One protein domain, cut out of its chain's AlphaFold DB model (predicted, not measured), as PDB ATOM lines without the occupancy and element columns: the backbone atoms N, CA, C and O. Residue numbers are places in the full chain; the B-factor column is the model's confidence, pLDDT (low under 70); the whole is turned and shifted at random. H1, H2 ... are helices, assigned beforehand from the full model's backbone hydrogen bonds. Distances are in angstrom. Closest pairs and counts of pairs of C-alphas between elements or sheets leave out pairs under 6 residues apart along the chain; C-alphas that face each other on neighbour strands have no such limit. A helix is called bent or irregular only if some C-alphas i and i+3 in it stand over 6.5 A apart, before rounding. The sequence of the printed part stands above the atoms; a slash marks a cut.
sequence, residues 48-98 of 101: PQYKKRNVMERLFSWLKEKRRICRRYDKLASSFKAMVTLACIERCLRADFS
ATOM      1  N   PRO A  48      40.491   2.423  38.252       74.75
ATOM      2  CA  PRO A  48      40.967   3.482  39.145       74.75
ATOM      3  C   PRO A  48      41.141   4.842  38.452       74.75
ATOM      4  O   PRO A  48      40.832   5.865  39.064       74.75
ATOM      5  N   GLN A  49      41.576   4.886  37.187       75.50
ATOM      6  CA  GLN A  49      41.643   6.144  36.432       75.50
ATOM      7  C   GLN A  49      40.236   6.662  36.111       75.50
ATOM      8  O   GLN A  49      39.958   7.850  36.270       75.50
ATOM      9  N   TYR A  50      39.312   5.762  35.773       76.88
ATOM     10  CA  TYR A  50      37.926   6.114  35.475       76.88
ATOM     11  C   TYR A  50      37.167   6.654  36.703       76.88
ATOM     12  O   TYR A  50      36.374   7.589  36.586       76.88
ATOM     13  N   LYS A  51      37.458   6.144  37.911       76.81
ATOM     14  CA  LYS A  51      36.868   6.630  39.175       76.81
ATOM     15  C   LYS A  51      37.200   8.095  39.474       76.81
ATOM     16  O   LYS A  51      36.350   8.801  40.015       76.81
ATOM     17  N   LYS A  52      38.389   8.577  39.095       79.44
ATOM     18  CA  LYS A  52      38.785   9.985  39.295       79.44
ATOM     19  C   LYS A  52      37.890  10.947  38.502       79.44
ATOM     20  O   LYS A  52      37.616  12.052  38.964       79.44
ATOM     21  N   ARG A  53      37.347  10.506  37.360       79.06
ATOM     22  CA  ARG A  53      36.453  11.315  36.516       79.06
ATOM     23  C   ARG A  53      35.110  11.626  37.184       79.06
ATOM     24  O   ARG A  53      34.596  12.724  37.015       79.06
ATOM     25  N   ASN A  54      34.588  10.725  38.018       84.44
ATOM     26  CA  ASN A  54      33.327  10.924  38.747       84.44
ATOM     27  C   ASN A  54      33.380  12.131  39.707       84.44
ATOM     28  O   ASN A  54      32.372  12.798  39.921       84.44
ATOM     29  N   VAL A  55      34.553  12.459  40.264       82.25
ATOM     30  CA  VAL A  55      34.716  13.649  41.122       82.25
ATOM     31  C   VAL A  55      34.529  14.930  40.306       82.25
ATOM     32  O   VAL A  55      33.779  15.821  40.704       82.25
ATOM     33  N   MET A  56      35.151  14.984  39.127       80.31
ATOM     34  CA  MET A  56      35.014  16.085  38.175       80.31
ATOM     35  C   MET A  56      33.579  16.178  37.633       80.31
ATOM     36  O   MET A  56      32.996  17.259  37.637       80.31
ATOM     37  N   GLU A  57      32.954  15.059  37.265       84.38
ATOM     38  CA  GLU A  57      31.561  15.031  36.801       84.38
ATOM     39  C   GLU A  57      30.584  15.543  37.871       84.38
ATOM     40  O   GLU A  57      29.687  16.332  37.562       84.38
ATOM     41  N   ARG A  58      30.780  15.172  39.145       83.31
ATOM     42  CA  ARG A  58      29.977  15.679  40.270       83.31
ATOM     43  C   ARG A  58      30.168  17.178  40.485       83.31
ATOM     44  O   ARG A  58      29.181  17.886  40.674       83.31
ATOM     45  N   LEU A  59      31.407  17.665  40.402       79.81
ATOM     46  CA  LEU A  59      31.718  19.094  40.483       79.81
ATOM     47  C   LEU A  59      31.014  19.876  39.364       79.81
ATOM     48  O   LEU A  59      30.341  20.868  39.635       79.81
ATOM     49  N   PHE A  60      31.101  19.402  38.119       76.38
ATOM     50  CA  PHE A  60      30.436  20.044  36.984       76.38
ATOM     51  C   PHE A  60      28.915  19.951  37.045       76.38
ATOM     52  O   PHE A  60      28.239  20.868  36.587       76.38
ATOM     53  N   SER A  61      28.364  18.877  37.606       83.81
ATOM     54  CA  SER A  61      26.919  18.737  37.805       83.81
ATOM     55  C   SER A  61      26.407  19.753  38.830       83.81
ATOM     56  O   SER A  61      25.424  20.439  38.574       83.81
ATOM     57  N   TRP A  62      27.134  19.944  39.932       79.88
ATOM     58  CA  TRP A  62      26.819  20.960  40.936       79.88
ATOM     59  C   TRP A  62      26.998  22.395  40.406       79.88
ATOM     60  O   TRP A  62      26.113  23.235  40.571       79.88
ATOM     61  N   LEU A  63      28.085  22.667  39.676       77.44
ATOM     62  CA  LEU A  63      28.301  23.950  38.990       77.44
ATOM     63  C   LEU A  63      27.197  24.244  37.962       77.44
ATOM     64  O   LEU A  63      26.763  25.387  37.816       77.44
ATOM     65  N   LYS A  64      26.715  23.218  37.249       74.62
ATOM     66  CA  LYS A  64      25.603  23.346  36.296       74.62
ATOM     67  C   LYS A  64      24.260  23.612  36.979       74.62
ATOM     68  O   LYS A  64      23.437  24.306  36.391       74.62
ATOM     69  N   GLU A  65      24.053  23.147  38.204       77.25
ATOM     70  CA  GLU A  65      22.856  23.485  38.983       77.25
ATOM     71  C   GLU A  65      22.859  24.972  39.385       77.25
ATOM     72  O   GLU A  65      21.859  25.681  39.272       77.25
ATOM     73  N   LYS A  66      24.034  25.507  39.744       66.88
ATOM     74  CA  LYS A  66      24.230  26.933  40.068       66.88
ATOM     75  C   LYS A  66      24.312  27.849  38.832       66.88
ATOM     76  O   LYS A  66      24.333  29.075  38.957       66.88
ATOM     77  N   ARG A  67      24.268  27.284  37.618       65.06
ATOM     78  CA  ARG A  67      24.398  28.016  36.342       65.06
ATOM     79  C   ARG A  67      23.225  28.933  36.002       65.06
ATOM     80  O   ARG A  67      23.363  29.713  35.059       65.06
ATOM     81  N   ARG A  68      22.114  28.902  36.754       63.41
ATOM     82  CA  ARG A  68      21.028  29.898  36.624       63.41
ATOM     83  C   ARG A  68      21.526  31.341  36.818       63.41
ATOM     84  O   ARG A  68      20.937  32.248  36.249       63.41
ATOM     85  N   ILE A  69      22.641  31.541  37.526       58.69
ATOM     86  CA  ILE A  69      23.255  32.859  37.776       58.69
ATOM     87  C   ILE A  69      24.359  33.195  36.742       58.69
ATOM     88  O   ILE A  69      24.656  34.356  36.480       58.69
ATOM     89  N   CYS A  70      24.952  32.190  36.085       56.62
ATOM     90  CA  CYS A  70      26.247  32.334  35.398       56.62
ATOM     91  C   CYS A  70      26.172  32.645  33.891       56.62
ATOM     92  O   CYS A  70      27.192  32.944  33.277       56.62
ATOM     93  N   ARG A  71      24.995  32.595  33.255       61.22
ATOM     94  CA  ARG A  71      24.899  32.659  31.780       61.22
ATOM     95  C   ARG A  71      25.301  34.015  31.170       61.22
ATOM     96  O   ARG A  71      25.547  34.072  29.970       61.22
ATOM     97  N   ARG A  72      25.411  35.083  31.976       63.75
ATOM     98  CA  ARG A  72      25.770  36.439  31.512       63.75
ATOM     99  C   ARG A  72      27.276  36.749  31.548       63.75
ATOM    100  O   ARG A  72      27.730  37.532  30.723       63.75
ATOM    101  N   TYR A  73      28.040  36.130  32.454       60.28
ATOM    102  CA  TYR A  73      29.444  36.494  32.733       60.28
ATOM    103  C   TYR A  73      30.483  35.468  32.253       60.28
ATOM    104  O   TYR A  73      31.678  35.752  32.280       60.28
ATOM    105  N   ASP A  74      30.047  34.308  31.756       67.62
ATOM    106  CA  ASP A  74      30.917  33.202  31.313       67.62
ATOM    107  C   ASP A  74      31.667  33.480  29.984       67.62
ATOM    108  O   ASP A  74      32.363  32.611  29.474       67.62
ATOM    109  N   LYS A  75      31.543  34.680  29.385       75.81
ATOM    110  CA  LYS A  75      32.232  35.019  28.120       75.81
ATOM    111  C   LYS A  75      33.744  35.201  28.272       75.81
ATOM    112  O   LYS A  75      34.461  35.017  27.294       75.81
ATOM    113  N   LEU A  76      34.225  35.585  29.458       86.50
ATOM    114  CA  LEU A  76      35.656  35.752  29.721       86.50
ATOM    115  C   LEU A  76      36.217  34.554  30.488       86.50
ATOM    116  O   LEU A  76      35.675  34.139  31.513       86.50
ATOM    117  N   ALA A  77      37.377  34.068  30.039       84.94
ATOM    118  CA  ALA A  77      38.115  32.998  30.709       84.94
ATOM    119  C   ALA A  77      38.501  33.355  32.160       84.94
ATOM    120  O   ALA A  77      38.580  32.471  33.013       84.94
ATOM    121  N   SER A  78      38.700  34.644  32.460       85.94
ATOM    122  CA  SER A  78      38.983  35.146  33.811       85.94
ATOM    123  C   SER A  78      37.803  34.941  34.762       85.94
ATOM    124  O   SER A  78      37.982  34.378  35.842       85.94
ATOM    125  N   SER A  79      36.595  35.320  34.342       83.25
ATOM    126  CA  SER A  79      35.360  35.127  35.110       83.25
ATOM    127  C   SER A  79      35.083  33.644  35.360       83.25
ATOM    128  O   SER A  79      34.732  33.257  36.474       83.25
ATOM    129  N   PHE A  80      35.310  32.797  34.351       79.19
ATOM    130  CA  PHE A  80      35.181  31.346  34.491       79.19
ATOM    131  C   PHE A  80      36.177  30.778  35.513       79.19
ATOM    132  O   PHE A  80      35.795  30.016  36.401       79.19
ATOM    133  N   LYS A  81      37.450  31.188  35.437       84.56
ATOM    134  CA  LYS A  81      38.488  30.750  36.378       84.56
ATOM    135  C   LYS A  81      38.163  31.185  37.809       84.56
ATOM    136  O   LYS A  81      38.225  30.351  38.705       84.56
ATOM    137  N   ALA A  82      37.757  32.439  38.014       86.06
ATOM    138  CA  ALA A  82      37.375  32.956  39.329       86.06
ATOM    139  C   ALA A  82      36.215  32.157  39.946       86.06
ATOM    140  O   ALA A  82      36.291  31.759  41.106       86.06
ATOM    141  N   MET A  83      35.184  31.839  39.156       81.31
ATOM    142  CA  MET A  83      34.055  31.010  39.594       81.31
ATOM    143  C   MET A  83      34.484  29.606  40.029       81.31
ATOM    144  O   MET A  83      34.055  29.125  41.076       81.31
ATOM    145  N   VAL A  84      35.344  28.947  39.246       83.06
ATOM    146  CA  VAL A  84      35.865  27.615  39.593       83.06
ATOM    147  C   VAL A  84      36.715  27.679  40.862       83.06
ATOM    148  O   VAL A  84      36.578  26.819  41.726       83.06
ATOM    149  N   THR A  85      37.544  28.711  41.019       86.25
ATOM    150  CA  THR A  85      38.353  28.907  42.229       86.25
ATOM    151  C   THR A  85      37.480  29.122  43.466       86.25
ATOM    152  O   THR A  85      37.700  28.451  44.471       86.25
ATOM    153  N   LEU A  86      36.453  29.974  43.391       84.94
ATOM    154  CA  LEU A  86      35.505  30.189  44.492       84.94
ATOM    155  C   LEU A  86      34.740  28.907  44.850       84.94
ATOM    156  O   LEU A  86      34.608  28.583  46.026       84.94
ATOM    157  N   ALA A  87      34.296  28.144  43.850       82.75
ATOM    158  CA  ALA A  87      33.636  26.854  44.052       82.75
ATOM    159  C   ALA A  87      34.549  25.825  44.739       82.75
ATOM    160  O   ALA A  87      34.099  25.081  45.612       82.75
ATOM    161  N   CYS A  88      35.829  25.779  44.358       82.81
ATOM    162  CA  CYS A  88      36.814  24.929  45.018       82.81
ATOM    163  C   CYS A  88      37.028  25.359  46.472       82.81
ATOM    164  O   CYS A  88      37.008  24.501  47.345       82.81
ATOM    165  N   ILE A  89      37.153  26.662  46.741       87.69
ATOM    166  CA  ILE A  89      37.305  27.194  48.103       87.69
ATOM    167  C   ILE A  89      36.078  26.856  48.960       87.69
ATOM    168  O   ILE A  89      36.241  26.293  50.036       87.69
ATOM    169  N   GLU A  90      34.855  27.108  48.479       84.44
ATOM    170  CA  GLU A  90      33.624  26.748  49.203       84.44
ATOM    171  C   GLU A  90      33.597  25.249  49.528       84.44
ATOM    172  O   GLU A  90      33.230  24.841  50.629       84.44
ATOM    173  N   ARG A  91      33.998  24.407  48.570       81.69
ATOM    174  CA  ARG A  91      33.978  22.959  48.745       81.69
ATOM    175  C   ARG A  91      35.067  22.451  49.689       81.69
ATOM    176  O   ARG A  91      34.774  21.525  50.439       81.69
ATOM    177  N   CYS A  92      36.266  23.030  49.648       82.00
ATOM    178  CA  CYS A  92      37.350  22.727  50.582       82.00
ATOM    179  C   CYS A  92      36.943  23.112  52.002       82.00
ATOM    180  O   CYS A  92      36.863  22.236  52.851       82.00
ATOM    181  N   LEU A  93      36.496  24.354  52.208       84.56
ATOM    182  CA  LEU A  93      36.021  24.815  53.512       84.56
ATOM    183  C   LEU A  93      34.894  23.922  54.050       84.56
ATOM    184  O   LEU A  93      34.923  23.506  55.199       84.56
ATOM    185  N   ARG A  94      33.912  23.545  53.221       81.31
ATOM    186  CA  ARG A  94      32.841  22.630  53.659       81.31
ATOM    187  C   ARG A  94      33.330  21.221  53.994       81.31
ATOM    188  O   ARG A  94      32.637  20.546  54.744       81.31
ATOM    189  N   ALA A  95      34.435  20.761  53.413       80.25
ATOM    190  CA  ALA A  95      35.040  19.480  53.766       80.25
ATOM    191  C   ALA A  95      35.803  19.589  55.092       80.25
ATOM    192  O   ALA A  95      35.574  18.758  55.961       80.25
ATOM    193  N   ASP A  96      36.594  20.650  55.267       75.06
ATOM    194  CA  ASP A  96      37.391  20.907  56.474       75.06
ATOM    195  C   ASP A  96      36.501  21.168  57.709       75.06
ATOM    196  O   ASP A  96      36.807  20.758  58.820       75.06
ATOM    197  N   PHE A  97      35.338  21.804  57.527       61.56
ATOM    198  CA  PHE A  97      34.342  21.976  58.596       61.56
ATOM    199  C   PHE A  97      33.390  20.778  58.753       61.56
ATOM    200  O   PHE A  97      32.516  20.795  59.621       61.56
ATOM    201  N   SER A  98      33.516  19.753  57.905       62.12
ATOM    202  CA  SER A  98      32.757  18.503  57.995       62.12
ATOM    203  C   SER A  98      33.587  17.381  58.623       62.12
ATOM    204  O   SER A  98      33.263  16.206  58.433       62.12
TER     205      SER A  98
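This is residues 48 to 98 of the 101 residues of the protein "ISPs1, transposase OrfB" of Pseudomonas syringae pv. syringae (strain B728a) (UniProt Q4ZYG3). Two long helices pass each other as a loose, lopsided cross, H1 coming nearest to H2 with its later part at Leu 63 and H2 nearest to H1 near its own middle at Ala 87, and the loop of residues 69 to 76 joins them. The cross is open, with few contacts, and both ends of the printed part stick out: residues 48 to 58 of H1, and residues 92 to 98, of which 92 to 96 belong to H2. The printed part has 51 residues with two named helices, H1 then H2, and no named strand; the class is all helix. The whole is loose, with a radius of gyration of the C-alphas of 12.6 A, and the C-alphas span 35 by 28 by 19 A.

H1, residues 48 to 68, and H2, residues 77 to 96, are close but not clearly touching, with 1 pair of C-alphas within 8 A. That closest pair is Leu 63 and Ala 87, whose C-alphas are 7.9 A apart. The helices run opposite ways at a steep tilt of 69.8 degrees, only just short of about perpendicular. Their centres are 13.3 A apart. Residues 64 to 69, of which 64 to 68 belong to H1, also stand free. In H2 every O i to N i+4 pair is within hydrogen-bond range; in H1 11 of 17 are.

H1 begins at C-alpha 48, (40.967, 3.482, 39.145), and measures 33.2 A from first to last C-alpha. It is irregular: C-alphas 65 and 68 are 7.1 A apart. H2 begins at C-alpha 77, (38.115, 32.998, 30.709), and ends 28.5 A away at C-alpha 96, (37.391, 20.907, 56.474).

The two C-alphas farthest apart, those of Pro 48 and Arg 72, are 37.1 A apart. The printed part has no cut, and the link from H1 to H2, 8 residues, is short. The mean pLDDT of the printed part is 77.2; residues 66 to 74 and 97 to 98 are under 70 in this model.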